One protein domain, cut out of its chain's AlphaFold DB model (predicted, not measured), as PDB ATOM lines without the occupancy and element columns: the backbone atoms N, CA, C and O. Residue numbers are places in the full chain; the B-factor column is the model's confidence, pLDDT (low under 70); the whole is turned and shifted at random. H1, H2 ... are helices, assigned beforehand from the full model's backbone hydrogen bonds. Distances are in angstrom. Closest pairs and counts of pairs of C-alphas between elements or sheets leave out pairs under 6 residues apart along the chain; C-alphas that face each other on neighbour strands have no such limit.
ATOM      1  N   ILE A 818     -18.501 -37.334  -3.161       50.91
ATOM      2  CA  ILE A 818     -18.044 -38.236  -4.234       50.91
ATOM      3  C   ILE A 818     -19.005 -38.209  -5.436       50.91
ATOM      4  O   ILE A 818     -18.575 -38.377  -6.580       50.91
ATOM      5  N   HIS A 819     -20.303 -37.985  -5.206       49.81
ATOM      6  CA  HIS A 819     -21.267 -37.815  -6.295       49.81
ATOM      7  C   HIS A 819     -21.127 -36.452  -6.991       49.81
ATOM      8  O   HIS A 819     -21.151 -36.407  -8.220       49.81
ATOM      9  N   ARG A 820     -20.894 -35.361  -6.243       51.69
ATOM     10  CA  ARG A 820     -20.659 -34.026  -6.820       51.69
ATOM     11  C   ARG A 820     -19.309 -33.876  -7.516       51.69
ATOM     12  O   ARG A 820     -19.241 -33.157  -8.502       51.69
ATOM     13  N   GLU A 821     -18.258 -34.567  -7.080       51.59
ATOM     14  CA  GLU A 821     -16.968 -34.568  -7.790       51.59
ATOM     15  C   GLU A 821     -17.065 -35.265  -9.159       51.59
ATOM     16  O   GLU A 821     -16.441 -34.816 -10.118       51.59
ATOM     17  N   LYS A 822     -17.907 -36.302  -9.283       57.56
ATOM     18  CA  LYS A 822     -18.243 -36.919 -10.579       57.56
ATOM     19  C   LYS A 822     -19.121 -36.011 -11.433       57.56
ATOM     20  O   LYS A 822     -18.798 -35.778 -12.593       57.56
ATOM     21  N   GLN A 823     -20.182 -35.453 -10.849       57.28
ATOM     22  CA  GLN A 823     -21.080 -34.535 -11.548       57.28
ATOM     23  C   GLN A 823     -20.312 -33.316 -12.091       57.28
ATOM     24  O   GLN A 823     -20.400 -33.025 -13.275       57.28
ATOM     25  N   GLY A 824     -19.450 -32.694 -11.283       60.59
ATOM     26  CA  GLY A 824     -18.592 -31.571 -11.683       60.59
ATOM     27  C   GLY A 824     -17.431 -31.924 -12.628       60.59
ATOM     28  O   GLY A 824     -16.673 -31.032 -13.015       60.59
ATOM     29  N   PHE A 825     -17.251 -33.200 -12.989       64.81
ATOM     30  CA  PHE A 825     -16.426 -33.623 -14.126       64.81
ATOM     31  C   PHE A 825     -17.284 -33.742 -15.394       64.81
ATOM     32  O   PHE A 825     -16.906 -33.230 -16.444       64.81
ATOM     33  N   GLU A 826     -18.472 -34.336 -15.279       70.31
ATOM     34  CA  GLU A 826     -19.442 -34.477 -16.372       70.31
ATOM     35  C   GLU A 826     -19.964 -33.109 -16.859       70.31
ATOM     36  O   GLU A 826     -20.015 -32.855 -18.058       70.31
ATOM     37  N   GLU A 827     -20.211 -32.164 -15.946       73.62
ATOM     38  CA  GLU A 827     -20.543 -30.762 -16.247       73.62
ATOM     39  C   GLU A 827     -19.435 -30.051 -17.047       73.62
ATOM     40  O   GLU A 827     -19.725 -29.255 -17.939       73.62
ATOM     41  N   LYS A 828     -18.155 -30.360 -16.783       78.00
ATOM     42  CA  LYS A 828     -17.020 -29.808 -17.548       78.00
ATOM     43  C   LYS A 828     -16.927 -30.411 -18.941       78.00
ATOM     44  O   LYS A 828     -16.594 -29.690 -19.877       78.00
ATOM     45  N   GLN A 829     -17.237 -31.701 -19.082       80.81
ATOM     46  CA  GLN A 829     -17.310 -32.343 -20.390       80.81
ATOM     47  C   GLN A 829     -18.451 -31.740 -21.217       80.81
ATOM     48  O   GLN A 829     -18.210 -31.301 -22.331       80.81
ATOM     49  N   LEU A 830     -19.645 -31.567 -20.640       82.62
ATOM     50  CA  LEU A 830     -20.775 -30.921 -21.321       82.62
ATOM     51  C   LEU A 830     -20.476 -29.468 -21.741       82.62
ATOM     52  O   LEU A 830     -20.922 -29.032 -22.800       82.62
ATOM     53  N   ILE A 831     -19.703 -28.715 -20.947       84.75
ATOM     54  CA  ILE A 831     -19.222 -27.377 -21.333       84.75
ATOM     55  C   ILE A 831     -18.182 -27.458 -22.460       84.75
ATOM     56  O   ILE A 831     -18.242 -26.648 -23.383       84.75
ATOM     57  N   PHE A 832     -17.255 -28.422 -22.428       86.81
ATOM     58  CA  PHE A 832     -16.301 -28.655 -23.519       86.81
ATOM     59  C   PHE A 832     -17.028 -28.991 -24.830       86.81
ATOM     60  O   PHE A 832     -16.820 -28.308 -25.830       86.81
ATOM     61  N   ASP A 833     -17.930 -29.973 -24.792       86.19
ATOM     62  CA  ASP A 833     -18.709 -30.453 -25.935       86.19
ATOM     63  C   ASP A 833     -19.581 -29.327 -26.521       86.19
ATOM     64  O   ASP A 833     -19.686 -29.186 -27.739       86.19
ATOM     65  N   TYR A 834     -20.157 -28.466 -25.670       87.06
ATOM     66  CA  TYR A 834     -20.900 -27.281 -26.108       87.06
ATOM     67  C   TYR A 834     -20.001 -26.225 -26.771       87.06
ATOM     68  O   TYR A 834     -20.363 -25.696 -27.820       87.06
ATOM     69  N   ILE A 835     -18.827 -25.917 -26.203       87.50
ATOM     70  CA  ILE A 835     -17.876 -24.959 -26.800       87.50
ATOM     71  C   ILE A 835     -17.371 -25.479 -28.148       87.50
ATOM     72  O   ILE A 835     -17.286 -24.711 -29.110       87.50
ATOM     73  N   GLU A 836     -17.075 -26.776 -28.241       87.75
ATOM     74  CA  GLU A 836     -16.729 -27.421 -29.502       87.75
ATOM     75  C   GLU A 836     -17.888 -27.330 -30.505       87.75
ATOM     76  O   GLU A 836     -17.673 -26.846 -31.615       87.75
ATOM     77  N   ALA A 837     -19.120 -27.686 -30.126       86.75
ATOM     78  CA  ALA A 837     -20.288 -27.600 -31.005       86.75
ATOM     79  C   ALA A 837     -20.566 -26.166 -31.498       86.75
ATOM     80  O   ALA A 837     -20.838 -25.966 -32.680       86.75
ATOM     81  N   VAL A 838     -20.438 -25.154 -30.630       86.88
ATOM     82  CA  VAL A 838     -20.562 -23.729 -30.987       86.88
ATOM     83  C   VAL A 838     -19.488 -23.302 -31.987       86.88
ATOM     84  O   VAL A 838     -19.791 -22.618 -32.967       86.88
ATOM     85  N   LEU A 839     -18.238 -23.724 -31.790       85.81
ATOM     86  CA  LEU A 839     -17.145 -23.386 -32.699       85.81
ATOM     87  C   LEU A 839     -17.226 -24.153 -34.026       85.81
ATOM     88  O   LEU A 839     -16.982 -23.555 -35.075       85.81
ATOM     89  N   GLN A 840     -17.646 -25.419 -34.017       84.75
ATOM     90  CA  GLN A 840     -17.938 -26.183 -35.233       84.75
ATOM     91  C   GLN A 840     -19.098 -25.545 -36.020       84.75
ATOM     92  O   GLN A 840     -18.959 -25.315 -37.221       84.75
ATOM     93  N   ALA A 841     -20.198 -25.170 -35.352       83.56
ATOM     94  CA  ALA A 841     -21.338 -24.485 -35.968       83.56
ATOM     95  C   ALA A 841     -20.974 -23.096 -36.525       83.56
ATOM     96  O   ALA A 841     -21.495 -22.693 -37.563       83.56
ATOM     97  N   SER A 842     -20.037 -22.383 -35.886       82.50
ATOM     98  CA  SER A 842     -19.517 -21.104 -36.391       82.50
ATOM     99  C   SER A 842     -18.721 -21.226 -37.699       82.50
ATOM    100  O   SER A 842     -18.501 -20.228 -38.383       82.50
ATOM    101  N   GLY A 843     -18.248 -22.432 -38.037       77.44
ATOM    102  CA  GLY A 843     -17.401 -22.699 -39.201       77.44
ATOM    103  C   GLY A 843     -15.984 -22.113 -39.127       77.44
ATOM    104  O   GLY A 843     -15.200 -22.308 -40.059       77.44
ATOM    105  N   PHE A 844     -15.620 -21.408 -38.048       78.19
ATOM    106  CA  PHE A 844     -14.339 -20.713 -37.959       78.19
ATOM    107  C   PHE A 844     -13.166 -21.670 -37.714       78.19
ATOM    108  O   PHE A 844     -12.916 -22.132 -36.599       78.19
ATOM    109  N   GLY A 845     -12.346 -21.875 -38.746       76.56
ATOM    110  CA  GLY A 845     -10.978 -22.357 -38.553       76.56
ATOM    111  C   GLY A 845     -10.129 -21.343 -37.768       76.56
ATOM    112  O   GLY A 845     -10.411 -20.145 -37.787       76.56
ATOM    113  N   ARG A 846      -9.039 -21.804 -37.135       74.50
ATOM    114  CA  ARG A 846      -8.089 -20.996 -36.329       74.50
ATOM    115  C   ARG A 846      -7.772 -19.611 -36.914       74.50
ATOM    116  O   ARG A 846      -7.779 -18.617 -36.194       74.50
ATOM    117  N   ASP A 847      -7.494 -19.546 -38.213       75.50
ATOM    118  CA  ASP A 847      -7.071 -18.306 -38.876       75.50
ATOM    119  C   ASP A 847      -8.254 -17.359 -39.155       75.50
ATOM    120  O   ASP A 847      -8.081 -16.144 -39.197       75.50
ATOM    121  N   GLN A 848      -9.473 -17.901 -39.265       80.06
ATOM    122  CA  GLN A 848     -10.709 -17.120 -39.341       80.06
ATOM    123  C   GLN A 848     -11.117 -16.593 -37.961       80.06
ATOM    124  O   GLN A 848     -11.489 -15.426 -37.869       80.06
ATOM    125  N   LEU A 849     -10.972 -17.402 -36.896       78.94
ATOM    126  CA  LEU A 849     -11.110 -16.928 -35.512       78.94
ATOM    127  C   LEU A 849     -10.192 -15.728 -35.277       78.94
ATOM    128  O   LEU A 849     -10.669 -14.685 -34.857       78.94
ATOM    129  N   TRP A 850      -8.905 -15.834 -35.617       72.88
ATOM    130  CA  TRP A 850      -7.956 -14.724 -35.486       72.88
ATOM    131  C   TRP A 850      -8.445 -13.448 -36.190       72.88
ATOM    132  O   TRP A 850      -8.562 -12.409 -35.546       72.88
ATOM    133  N   ILE A 851      -8.821 -13.527 -37.472       74.50
ATOM    134  CA  ILE A 851      -9.349 -12.375 -38.225       74.50
ATOM    135  C   ILE A 851     -10.602 -11.787 -37.549       74.50
ATOM    136  O   ILE A 851     -10.724 -10.567 -37.412       74.50
ATOM    137  N   LYS A 852     -11.519 -12.640 -37.076       78.25
ATOM    138  CA  LYS A 852     -12.745 -12.254 -36.361       78.25
ATOM    139  C   LYS A 852     -12.434 -11.538 -35.034       78.25
ATOM    140  O   LYS A 852     -13.004 -10.486 -34.760       78.25
ATOM    141  N   CYS A 853     -11.467 -12.041 -34.269       74.62
ATOM    142  CA  CYS A 853     -11.022 -11.487 -32.986       74.62
ATOM    143  C   CYS A 853     -10.324 -10.116 -33.084       74.62
ATOM    144  O   CYS A 853     -10.210  -9.428 -32.068       74.62
ATOM    145  N   ILE A 854      -9.836  -9.721 -34.269       67.31
ATOM    146  CA  ILE A 854      -9.352  -8.353 -34.540       67.31
ATOM    147  C   ILE A 854     -10.506  -7.456 -35.007       67.31
ATOM    148  O   ILE A 854     -10.603  -6.304 -34.599       67.31
ATOM    149  N   SER A 855     -11.350  -7.970 -35.907       67.19
ATOM    150  CA  SER A 855     -12.301  -7.160 -36.685       67.19
ATOM    151  C   SER A 855     -13.671  -6.950 -36.034       67.19
ATOM    152  O   SER A 855     -14.444  -6.127 -36.523       67.19
ATOM    153  N   THR A 856     -13.994  -7.668 -34.954       69.56
ATOM    154  CA  THR A 856     -15.306  -7.594 -34.292       69.56
ATOM    155  C   THR A 856     -15.214  -7.706 -32.769       69.56
ATOM    156  O   THR A 856     -14.452  -8.514 -32.246       69.56
ATOM    157  N   ASP A 857     -16.054  -6.942 -32.058       68.56
ATOM    158  CA  ASP A 857     -16.216  -7.002 -30.589       68.56
ATOM    159  C   ASP A 857     -16.815  -8.335 -30.088       68.56
ATOM    160  O   ASP A 857     -16.746  -8.636 -28.897       68.56
ATOM    161  N   GLN A 858     -17.403  -9.135 -30.983       75.38
ATOM    162  CA  GLN A 858     -17.981 -10.451 -30.705       75.38
ATOM    163  C   GLN A 858     -17.509 -11.446 -31.770       75.38
ATOM    164  O   GLN A 858     -17.630 -11.187 -32.970       75.38
ATOM    165  N   ILE A 859     -16.974 -12.589 -31.336       79.06
ATOM    166  CA  ILE A 859     -16.509 -13.655 -32.234       79.06
ATOM    167  C   ILE A 859     -17.709 -14.422 -32.766       79.06
ATOM    168  O   ILE A 859     -17.820 -14.667 -33.966       79.06
ATOM    169  N   LEU A 860     -18.601 -14.812 -31.862       82.06
ATOM    170  CA  LEU A 860     -19.757 -15.626 -32.179       82.06
ATOM    171  C   LEU A 860     -20.911 -14.722 -32.615       82.06
ATOM    172  O   LEU A 860     -21.216 -13.727 -31.962       82.06
ATOM    173  N   ASP A 861     -21.555 -15.070 -33.727       81.94
ATOM    174  CA  ASP A 861     -22.829 -14.466 -34.114       81.94
ATOM    175  C   ASP A 861     -23.923 -14.975 -33.155       81.94
ATOM    176  O   ASP A 861     -24.068 -16.194 -33.039       81.94
ATOM    177  N   PRO A 862     -24.713 -14.102 -32.496       80.50
ATOM    178  CA  PRO A 862     -25.863 -14.507 -31.688       80.50
ATOM    179  C   PRO A 862     -26.824 -15.491 -32.375       80.50
ATOM    180  O   PRO A 862     -27.464 -16.280 -31.684       80.50
ATOM    181  N   SER A 863     -26.894 -15.522 -33.714       79.00
ATOM    182  CA  SER A 863     -27.690 -16.519 -34.450       79.00
ATOM    183  C   SER A 863     -27.225 -17.972 -34.241       79.00
ATOM    184  O   SER A 863     -28.007 -18.902 -34.442       79.00
ATOM    185  N   LEU A 864     -25.973 -18.195 -33.821       80.06
ATOM    186  CA  LEU A 864     -25.433 -19.522 -33.496       80.06
ATOM    187  C   LEU A 864     -26.026 -20.087 -32.204       80.06
ATOM    188  O   LEU A 864     -26.126 -21.306 -32.067       80.06
ATOM    189  N   ASN A 865     -26.459 -19.222 -31.280       77.44
ATOM    190  CA  ASN A 865     -27.100 -19.643 -30.040       77.44
ATOM    191  C   ASN A 865     -28.347 -20.488 -30.343       77.44
ATOM    192  O   ASN A 865     -28.484 -21.584 -29.814       77.44
ATOM    193  N   ASP A 866     -29.211 -20.056 -31.264       72.19
ATOM    194  CA  ASP A 866     -30.408 -20.819 -31.650       72.19
ATOM    195  C   ASP A 866     -30.093 -22.105 -32.438       72.19
ATOM    196  O   ASP A 866     -30.873 -23.055 -32.389       72.19
ATOM    197  N   GLN A 867     -28.950 -22.163 -33.131       71.81
ATOM    198  CA  GLN A 867     -28.558 -23.300 -33.978       71.81
ATOM    199  C   GLN A 867     -27.950 -24.474 -33.201       71.81
ATOM    200  O   GLN A 867     -28.089 -25.618 -33.630       71.81
ATOM    201  N   VAL A 868     -27.284 -24.220 -32.070       76.75
ATOM    202  CA  VAL A 868     -26.671 -25.283 -31.259       76.75
ATOM    203  C   VAL A 868     -27.703 -25.902 -30.318       76.75
ATOM    204  O   VAL A 868     -28.319 -25.213 -29.496       76.75
ATOM    205  N   GLU A 869     -27.873 -27.220 -30.411       67.19
ATOM    206  CA  GLU A 869     -28.680 -27.994 -29.469       67.19
ATOM    207  C   GLU A 869     -28.013 -27.972 -28.086       67.19
ATOM    208  O   GLU A 869     -26.839 -28.309 -27.935       67.19
ATOM    209  N   PHE A 870     -28.745 -27.510 -27.070       63.75
ATOM    210  CA  PHE A 870     -28.212 -27.314 -25.723       63.75
ATOM    211  C   PHE A 870     -28.855 -28.291 -24.747       63.75
ATOM    212  O   PHE A 870     -30.072 -28.296 -24.558       63.75
ATOM    213  N   PHE A 871     -28.018 -29.096 -24.093       60.34
ATOM    214  CA  PHE A 871     -28.432 -30.123 -23.141       60.34
ATOM    215  C   PHE A 871     -28.742 -29.530 -21.752       60.34
ATOM    216  O   PHE A 871     -28.157 -29.910 -20.737       60.34
ATOM    217  N   SER A 872     -29.714 -28.608 -21.704       55.81
ATOM    218  CA  SER A 872     -30.175 -27.878 -20.506       55.81
ATOM    219  C   SER A 872     -30.428 -28.770 -19.286       55.81
ATOM    220  O   SER A 872     -30.261 -28.342 -18.145       55.81
ATOM    221  N   ASN A 873     -30.848 -30.015 -19.538       54.47
ATOM    222  CA  ASN A 873     -31.349 -30.973 -18.554       54.47
ATOM    223  C   ASN A 873     -30.328 -31.375 -17.474       54.47
ATOM    224  O   ASN A 873     -30.742 -31.910 -16.449       54.47
ATOM    225  N   GLN A 874     -29.028 -31.150 -17.700       59.56
ATOM    226  CA  GLN A 874     -27.958 -31.632 -16.816       59.56
ATOM    227  C   GLN A 874     -27.076 -30.518 -16.221       59.56
ATOM    228  O   GLN A 874     -26.428 -30.752 -15.208       59.56
ATOM    229  N   LEU A 875     -27.084 -29.304 -16.792       59.47
ATOM    230  CA  LEU A 875     -26.208 -28.193 -16.370       59.47
ATOM    231  C   LEU A 875     -26.886 -27.106 -15.515       59.47
ATOM    232  O   LEU A 875     -26.185 -26.323 -14.882       59.47
ATOM    233  N   CYS A 876     -28.224 -27.007 -15.504       56.03
ATOM    234  CA  CYS A 876     -28.981 -25.963 -14.776       56.03
ATOM    235  C   CYS A 876     -28.578 -24.497 -15.108       56.03
ATOM    236  O   CYS A 876     -28.919 -23.562 -14.384       56.03
ATOM    237  N   LEU A 877     -27.857 -24.288 -16.213       67.19
ATOM    238  CA  LEU A 877     -27.377 -22.991 -16.689       67.19
ATOM    239  C   LEU A 877     -28.328 -22.417 -17.748       67.19
ATOM    240  O   LEU A 877     -28.873 -23.153 -18.571       67.19
ATOM    241  N   ASP A 878     -28.499 -21.093 -17.751       78.06
ATOM    242  CA  ASP A 878     -29.162 -20.395 -18.857       78.06
ATOM    243  C   ASP A 878     -28.285 -20.508 -20.114       78.06
ATOM    244  O   ASP A 878     -27.107 -20.142 -20.095       78.06
ATOM    245  N   LYS A 879     -28.880 -21.001 -21.204       79.19
ATOM    246  CA  LYS A 879     -28.247 -21.141 -22.519       79.19
ATOM    247  C   LYS A 879     -27.607 -19.829 -22.981       79.19
ATOM    248  O   LYS A 879     -26.491 -19.839 -23.491       79.19
ATOM    249  N   ASN A 880     -28.291 -18.707 -22.756       82.94
ATOM    250  CA  ASN A 880     -27.828 -17.384 -23.172       82.94
ATOM    251  C   ASN A 880     -26.610 -16.950 -22.352       82.94
ATOM    252  O   ASN A 880     -25.608 -16.524 -22.916       82.94
ATOM    253  N   LEU A 881     -26.658 -17.142 -21.029       83.62
ATOM    254  CA  LEU A 881     -25.540 -16.835 -20.133       83.62
ATOM    255  C   LEU A 881     -24.307 -17.692 -20.450       83.62
ATOM    256  O   LEU A 881     -23.185 -17.194 -20.376       83.62
ATOM    257  N   LEU A 882     -24.502 -18.965 -20.810       85.00
ATOM    258  CA  LEU A 882     -23.417 -19.825 -21.274       85.00
ATOM    259  C   LEU A 882     -22.837 -19.309 -22.598       85.00
ATOM    260  O   LEU A 882     -21.624 -19.155 -22.687       85.00
ATOM    261  N   PHE A 883     -23.674 -18.989 -23.588       86.00
ATOM    262  CA  PHE A 883     -23.235 -18.467 -24.886       86.00
ATOM    263  C   PHE A 883     -22.459 -17.141 -24.765       86.00
ATOM    264  O   PHE A 883     -21.354 -17.027 -25.300       86.00
ATOM    265  N   ASP A 884     -22.987 -16.172 -24.011       85.69
ATOM    266  CA  ASP A 884     -22.340 -14.877 -23.764       85.69
ATOM    267  C   ASP A 884     -20.983 -15.063 -23.059       85.69
ATOM    268  O   ASP A 884     -19.966 -14.519 -23.492       85.69
ATOM    269  N   CYS A 885     -20.941 -15.904 -22.018       84.75
ATOM    270  CA  CYS A 885     -19.717 -16.229 -21.284       84.75
ATOM    271  C   CYS A 885     -18.675 -16.925 -22.181       84.75
ATOM    272  O   CYS A 885     -17.491 -16.592 -22.129       84.75
ATOM    273  N   VAL A 886     -19.109 -17.845 -23.049       87.81
ATOM    274  CA  VAL A 886     -18.252 -18.497 -24.051       87.81
ATOM    275  C   VAL A 886     -17.693 -17.471 -25.042       87.81
ATOM    276  O   VAL A 886     -16.494 -17.505 -25.309       87.81
ATOM    277  N   ASN A 887     -18.491 -16.521 -25.543       88.00
ATOM    278  CA  ASN A 887     -18.002 -15.461 -26.432       88.00
ATOM    279  C   ASN A 887     -16.968 -14.543 -25.748       88.00
ATOM    280  O   ASN A 887     -15.895 -14.307 -26.309       88.00
ATOM    281  N   ASP A 888     -17.259 -14.054 -24.539       84.69
ATOM    282  CA  ASP A 888     -16.366 -13.158 -23.788       84.69
ATOM    283  C   ASP A 888     -15.020 -13.827 -23.468       84.69
ATOM    284  O   ASP A 888     -13.954 -13.211 -23.565       84.69
ATOM    285  N   ILE A 889     -15.048 -15.117 -23.134       85.50
ATOM    286  CA  ILE A 889     -13.852 -15.889 -22.794       85.50
ATOM    287  C   ILE A 889     -13.090 -16.312 -24.046       85.50
ATOM    288  O   ILE A 889     -11.862 -16.262 -24.043       85.50
ATOM    289  N   LEU A 890     -13.771 -16.655 -25.142       86.25
ATOM    290  CA  LEU A 890     -13.102 -16.825 -26.431       86.25
ATOM    291  C   LEU A 890     -12.392 -15.531 -26.838       86.25
ATOM    292  O   LEU A 890     -11.265 -15.612 -27.317       86.25
ATOM    293  N   MET A 891     -12.964 -14.351 -26.562       82.44
ATOM    294  CA  MET A 891     -12.284 -13.065 -26.749       82.44
ATOM    295  C   MET A 891     -11.070 -12.884 -25.823       82.44
ATOM    296  O   MET A 891     -10.015 -12.477 -26.312       82.44
ATOM    297  N   GLU A 892     -11.151 -13.231 -24.532       79.88
ATOM    298  CA  GLU A 892      -9.984 -13.242 -23.625       79.88
ATOM    299  C   GLU A 892      -8.862 -14.143 -24.177       79.88
ATOM    300  O   GLU A 892      -7.713 -13.714 -24.303       79.88
ATOM    301  N   VAL A 893      -9.203 -15.373 -24.572       81.31
ATOM    302  CA  VAL A 893      -8.264 -16.386 -25.074       81.31
ATOM    303  C   VAL A 893      -7.657 -15.971 -26.419       81.31
ATOM    304  O   VAL A 893      -6.440 -16.074 -26.597       81.31
ATOM    305  N   CYS A 894      -8.452 -15.428 -27.343       78.31
ATOM    306  CA  CYS A 894      -7.959 -14.892 -28.614       78.31
ATOM    307  C   CYS A 894      -6.965 -13.746 -28.384       78.31
ATOM    308  O   CYS A 894      -5.851 -13.767 -28.911       78.31
ATOM    309  N   ARG A 895      -7.332 -12.768 -27.546       74.56
ATOM    310  CA  ARG A 895      -6.470 -11.627 -27.202       74.56
ATOM    311  C   ARG A 895      -5.199 -12.086 -26.481       74.56
ATOM    312  O   ARG A 895      -4.123 -11.572 -26.757       74.56
ATOM    313  N   TYR A 896      -5.273 -13.120 -25.645       73.62
ATOM    314  CA  TYR A 896      -4.108 -13.709 -24.985       73.62
ATOM    315  C   TYR A 896      -3.145 -14.428 -25.953       73.62
ATOM    316  O   TYR A 896      -1.925 -14.286 -25.816       73.62
ATOM    317  N   TYR A 897      -3.644 -15.201 -26.924       71.50
ATOM    318  CA  TYR A 897      -2.777 -15.938 -27.854       71.50
ATOM    319  C   TYR A 897      -2.265 -15.091 -29.026       71.50
ATOM    320  O   TYR A 897      -1.107 -15.257 -29.409       71.50
ATOM    321  N   PHE A 898      -3.088 -14.189 -29.570       69.88
ATOM    322  CA  PHE A 898      -2.776 -13.431 -30.786       69.88
ATOM    323  C   PHE A 898      -2.529 -11.926 -30.554       69.88
ATOM    324  O   PHE A 898      -1.888 -11.276 -31.378       69.88
ATOM    325  N   GLY A 899      -2.970 -11.361 -29.422       59.53
ATOM    326  CA  GLY A 899      -2.836  -9.938 -29.066       59.53
ATOM    327  C   GLY A 899      -1.435  -9.499 -28.622       59.53
ATOM    328  O   GLY A 899      -1.292  -8.654 -27.742       59.53
ATOM    329  N   VAL A 900      -0.394 -10.083 -29.214       52.38
ATOM    330  CA  VAL A 900       0.999  -9.634 -29.095       52.38
ATOM    331  C   VAL A 900       1.566  -9.549 -30.506       52.38
ATOM    332  O   VAL A 900       2.275 -10.451 -30.960       52.38
ATOM    333  N   SER A 901       1.225  -8.479 -31.223       51.28
ATOM    334  CA  SER A 901       1.882  -8.185 -32.489       51.28
ATOM    335  C   SER A 901       3.253  -7.541 -32.242       51.28
ATOM    336  O   SER A 901       3.619  -7.083 -31.157       51.28
ATOM    337  N   THR A 902       4.097  -7.595 -33.269       47.47
ATOM    338  CA  THR A 902       5.511  -7.196 -33.167       47.47
ATOM    339  C   THR A 902       5.696  -5.677 -33.341       47.47
ATOM    340  O   THR A 902       6.823  -5.187 -33.386       47.47
ATOM    341  N   CYS A 903       4.611  -4.906 -33.471       47.84
ATOM    342  CA  CYS A 903       4.647  -3.552 -34.022       47.84
ATOM    343  C   CYS A 903       4.924  -2.476 -32.964       47.84
ATOM    344  O   CYS A 903       5.627  -1.507 -33.256       47.84
ATOM    345  N   VAL A 904       4.423  -2.642 -31.735       46.66
ATOM    346  CA  VAL A 904       4.574  -1.633 -30.661       46.66
ATOM    347  C   VAL A 904       5.705  -1.961 -29.668       46.66
ATOM    348  O   VAL A 904       6.208  -1.079 -28.961       46.66
ATOM    349  N   SER A 905       6.202  -3.201 -29.647       44.50
ATOM    350  CA  SER A 905       7.228  -3.665 -28.699       44.50
ATOM    351  C   SER A 905       8.672  -3.261 -29.071       44.50
ATOM    352  O   SER A 905       9.549  -4.081 -29.335       44.50
ATOM    353  N   PHE A 906       8.994  -1.965 -28.942       44.78
ATOM    354  CA  PHE A 906      10.380  -1.443 -28.997       44.78
ATOM    355  C   PHE A 906      11.326  -2.010 -27.909       44.78
ATOM    356  O   PHE A 906      12.523  -1.706 -27.890       44.78
ATOM    357  N   VAL A 907      10.810  -2.826 -26.985       40.34
ATOM    358  CA  VAL A 907      11.567  -3.549 -25.958       40.34
ATOM    359  C   VAL A 907      11.567  -5.037 -26.300       40.34
ATOM    360  O   VAL A 907      10.532  -5.618 -26.597       40.34
ATOM    361  N   LYS A 908      12.744  -5.671 -26.230       45.81
ATOM    362  CA  LYS A 908      12.949  -7.073 -26.622       45.81
ATOM    363  C   LYS A 908      12.363  -8.061 -25.600       45.81
ATOM    364  O   LYS A 908      13.103  -8.671 -24.826       45.81
ATOM    365  N   THR A 909      11.050  -8.238 -25.642       40.09
ATOM    366  CA  THR A 909      10.271  -9.217 -24.875       40.09
ATOM    367  C   THR A 909       9.369 -10.006 -25.825       40.09
ATOM    368  O   THR A 909       8.588  -9.390 -26.529       40.09
ATOM    369  N   SER A 910       9.313 -11.334 -25.888       38.78
ATOM    370  CA  SER A 910      10.136 -12.465 -25.422       38.78
ATOM    371  C   SER A 910       9.195 -13.674 -25.483       38.78
ATOM    372  O   SER A 910       8.158 -13.632 -24.832       38.78
ATOM    373  N   LYS A 911       9.576 -14.743 -26.196       44.78
ATOM    374  CA  LYS A 911       8.691 -15.845 -26.628       44.78
ATOM    375  C   LYS A 911       7.574 -15.373 -27.577       44.78
ATOM    376  O   LYS A 911       6.505 -14.964 -27.144       44.78
ATOM    377  N   ILE A 912       7.822 -15.550 -28.879       46.22
ATOM    378  CA  ILE A 912       6.754 -15.893 -29.829       46.22
ATOM    379  C   ILE A 912       6.014 -17.078 -29.193       46.22
ATOM    380  O   ILE A 912       6.646 -18.104 -28.915       46.22
ATOM    381  N   ARG A 913       4.729 -16.920 -28.861       57.00
ATOM    382  CA  ARG A 913       3.915 -18.047 -28.394       57.00
ATOM    383  C   ARG A 913       3.714 -18.991 -29.589       57.00
ATOM    384  O   ARG A 913       3.432 -18.491 -30.676       57.00
ATOM    385  N   PRO A 914       3.883 -20.318 -29.437       56.72
ATOM    386  CA  PRO A 914       3.525 -21.239 -30.509       56.72
ATOM    387  C   PRO A 914       2.033 -21.075 -30.808       56.72
ATOM    388  O   PRO A 914       1.223 -21.033 -29.879       56.72
ATOM    389  N   THR A 915       1.685 -20.939 -32.088       60.81
ATOM    390  CA  THR A 915       0.307 -20.714 -32.535       60.81
ATOM    391  C   THR A 915      -0.592 -21.831 -31.995       60.81
ATOM    392  O   THR A 915      -0.277 -23.002 -32.226       60.81
ATOM    393  N   PRO A 916      -1.676 -21.527 -31.260       73.56
ATOM    394  CA  PRO A 916      -2.468 -22.564 -30.610       73.56
ATOM    395  C   PRO A 916      -3.188 -23.452 -31.636       73.56
ATOM    396  O   PRO A 916      -3.749 -22.970 -32.624       73.56
ATOM    397  N   THR A 917      -3.206 -24.758 -31.371       80.38
ATOM    398  CA  THR A 917      -4.151 -25.702 -31.985       80.38
ATOM    399  C   THR A 917      -5.577 -25.324 -31.583       80.38
ATOM    400  O   THR A 917      -5.783 -24.840 -30.470       80.38
ATOM    401  N   MET A 918      -6.565 -25.592 -32.442       81.50
ATOM    402  CA  MET A 918      -7.987 -25.349 -32.149       81.50
ATOM    403  C   MET A 918      -8.414 -25.975 -30.809       81.50
ATOM    404  O   MET A 918      -8.940 -25.284 -29.946       81.50
ATOM    405  N   GLU A 919      -8.052 -27.240 -30.582       82.94
ATOM    406  CA  GLU A 919      -8.231 -27.974 -29.319       82.94
ATOM    407  C   GLU A 919      -7.728 -27.196 -28.090       82.94
ATOM    408  O   GLU A 919      -8.379 -27.169 -27.052       82.94
ATOM    409  N   ARG A 920      -6.584 -26.505 -28.200       83.56
ATOM    410  CA  ARG A 920      -6.003 -25.717 -27.100       83.56
ATOM    411  C   ARG A 920      -6.793 -24.436 -26.825       83.56
ATOM    412  O   ARG A 920      -6.833 -23.999 -25.678       83.56
ATOM    413  N   ILE A 921      -7.422 -23.855 -27.848       83.94
ATOM    414  CA  ILE A 921      -8.355 -22.730 -27.691       83.94
ATOM    415  C   ILE A 921      -9.619 -23.220 -26.971       83.94
ATOM    416  O   ILE A 921     -10.026 -22.595 -25.998       83.94
ATOM    417  N   ILE A 922     -10.178 -24.367 -27.384       86.06
ATOM    418  CA  ILE A 922     -11.357 -24.989 -26.753       86.06
ATOM    419  C   ILE A 922     -11.073 -25.335 -25.280       86.06
ATOM    420  O   ILE A 922     -11.875 -25.000 -24.413       86.06
ATOM    421  N   LEU A 923      -9.914 -25.927 -24.969       85.38
ATOM    422  CA  LEU A 923      -9.511 -26.265 -23.596       85.38
ATOM    423  C   LEU A 923      -9.340 -25.027 -22.695       85.38
ATOM    424  O   LEU A 923      -9.882 -24.999 -21.593       85.38
ATOM    425  N   GLU A 924      -8.625 -23.992 -23.151       84.38
ATOM    426  CA  GLU A 924      -8.429 -22.750 -22.377       84.38
ATOM    427  C   GLU A 924      -9.747 -21.967 -22.217       84.38
ATOM    428  O   GLU A 924      -9.991 -21.363 -21.167       84.38
ATOM    429  N   ALA A 925     -10.624 -22.012 -23.228       86.50
ATOM    430  CA  ALA A 925     -11.971 -21.460 -23.145       86.50
ATOM    431  C   ALA A 925     -12.834 -22.244 -22.147       86.50
ATOM    432  O   ALA A 925     -13.469 -21.632 -21.296       86.50
ATOM    433  N   CYS A 926     -12.791 -23.580 -22.163       86.88
ATOM    434  CA  CYS A 926     -13.488 -24.421 -21.192       86.88
ATOM    435  C   CYS A 926     -12.995 -24.166 -19.755       86.88
ATOM    436  O   CYS A 926     -13.819 -23.965 -18.865       86.88
ATOM    437  N   GLU A 927     -11.683 -24.050 -19.508       84.00
ATOM    438  CA  GLU A 927     -11.159 -23.672 -18.180       84.00
ATOM    439  C   GLU A 927     -11.550 -22.234 -17.778       84.00
ATOM    440  O   GLU A 927     -11.724 -21.921 -16.597       84.00
ATOM    441  N   GLY A 928     -11.727 -21.334 -18.746       82.25
ATOM    442  CA  GLY A 928     -12.349 -20.032 -18.521       82.25
ATOM    443  C   GLY A 928     -13.805 -20.159 -18.067       82.25
ATOM    444  O   GLY A 928     -14.171 -19.668 -17.001       82.25
ATOM    445  N   VAL A 929     -14.629 -20.820 -18.877       83.56
ATOM    446  CA  VAL A 929     -16.088 -20.902 -18.714       83.56
ATOM    447  C   VAL A 929     -16.435 -21.659 -17.437       83.56
ATOM    448  O   VAL A 929     -17.244 -21.184 -16.645       83.56
ATOM    449  N   CYS A 930     -15.746 -22.766 -17.159       80.50
ATOM    450  CA  CYS A 930     -15.900 -23.517 -15.918       80.50
ATOM    451  C   CYS A 930     -15.516 -22.692 -14.682       80.50
ATOM    452  O   CYS A 930     -16.179 -22.803 -13.657       80.50
ATOM    453  N   TRP A 931     -14.491 -21.835 -14.755       75.62
ATOM    454  CA  TRP A 931     -14.116 -20.965 -13.630       75.62
ATOM    455  C   TRP A 931     -15.182 -19.904 -13.316       75.62
ATOM    456  O   TRP A 931     -15.349 -19.538 -12.152       75.62
ATOM    457  N   ASN A 932     -15.902 -19.430 -14.338       74.12
ATOM    458  CA  ASN A 932     -16.931 -18.398 -14.202       74.12
ATOM    459  C   ASN A 932     -18.339 -18.964 -13.927       74.12
ATOM    460  O   ASN A 932     -19.128 -18.289 -13.267       74.12
ATOM    461  N   LEU A 933     -18.663 -20.170 -14.418       73.06
ATOM    462  CA  LEU A 933     -20.017 -20.749 -14.377       73.06
ATOM    463  C   LEU A 933     -20.181 -21.999 -13.499       73.06
ATOM    464  O   LEU A 933     -21.316 -22.303 -13.142       73.06
ATOM    465  N   LEU A 934     -19.108 -22.711 -13.125       71.19
ATOM    466  CA  LEU A 934     -19.181 -23.842 -12.186       71.19
ATOM    467  C   LEU A 934     -18.661 -23.409 -10.799       71.19
ATOM    468  O   LEU A 934     -17.449 -23.406 -10.571       71.19
ATOM    469  N   PRO A 935     -19.541 -23.041  -9.844       58.75
ATOM    470  CA  PRO A 935     -19.147 -22.520  -8.535       58.75
ATOM    471  C   PRO A 935     -18.732 -23.631  -7.552       58.75
ATOM    472  O   PRO A 935     -19.341 -23.801  -6.493       58.75
ATOM    473  N   LEU A 936     -17.681 -24.390  -7.883       54.12
ATOM    474  CA  LEU A 936     -16.966 -25.235  -6.924       54.12
ATOM    475  C   LEU A 936     -15.449 -24.974  -6.987       54.12
ATOM    476  O   LEU A 936     -14.846 -25.151  -8.049       54.12
ATOM    477  N   PRO A 937     -14.788 -24.630  -5.860       48.03
ATOM    478  CA  PRO A 937     -15.321 -24.470  -4.496       48.03
ATOM    479  C   PRO A 937     -15.982 -23.056  -4.324       48.03
ATOM    480  O   PRO A 937     -16.306 -22.449  -5.344       48.03
TER     481      PRO A 937
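Overview. This is residues 818 to 937 of the 1011 residues of an uncharacterized protein of Senna tora (UniProt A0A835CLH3). Three long helices, H1, H5 and H6, make the core, with H6 packed steeply across both of the others; residues 903 to 911, in the loop between H5 and H6, stick out. H2 crosses H5 at residues 891 to 898, and the short H3 packs on residues 838 to 842 of H1. The printed part has 120 residues with six named helices, H1 to H6 in that order, and no named strand: all helix. It is only just compact, close to loose, with a radius of gyration of the C-alphas of 15.8 A, and elongated, spanning 52 by 34 by 20 A.

Arrangement. H1, residues 818 to 842, touches H6, residues 918 to 933, with residues 828 to 836 alone, opposite ways at a steep tilt of 52 degrees; the closest C-alphas, of Phe 832 and Cys 926, are 5.6 A apart. H5, residues 879 to 898, touches H6 opposite ways, also at a steep tilt of 52 degrees, closest at the C-alphas of Leu 890 and Ala 925, 5.8 A. H2, residues 846 to 855, touches H5 about perpendicular at 85 degrees, closest at the C-alphas of Cys 853 and Cys 894, 6.3 A. The packing is mostly crossed: these three pairs have no shallow tilt. H3, residues 863 to 867, touches H1, closest at the C-alphas of Ser 842 and Leu 864, 6.8 A. H4, residues 872 to 875, only just touches H1, with 3 pairs of C-alphas within 8 A, the closest those of Glu 827 and Leu 875, 6.2 A. Every O i to N i+4 pair is within hydrogen-bond range in H2, H5 and H6, 20 of 21 in H1 and 0 of 1 in H3, where 1 of 2 O i to N i+3 pairs is; H4 is too short for an O i to N i+4 pair.

Along the chain. H1 begins at C-alpha 818 (-18.044, -38.236, -4.234) and is 36.5 A long, H5 27.9 A, and H6 21.9 A, ending at C-alpha 933 (-20.017, -20.749, -14.377).

Size, cuts and confidence. The C-alphas farthest apart, of His 819 and Phe 906, are 53.3 A apart. The printed part has no cut; the link from H5 to H6, 19 residues, is long. The mean pLDDT of the printed part is 71.7, and the model's confidence is low, under 70, for instance in residues 818 to 825, residues 869 to 877 and residues 898 to 915.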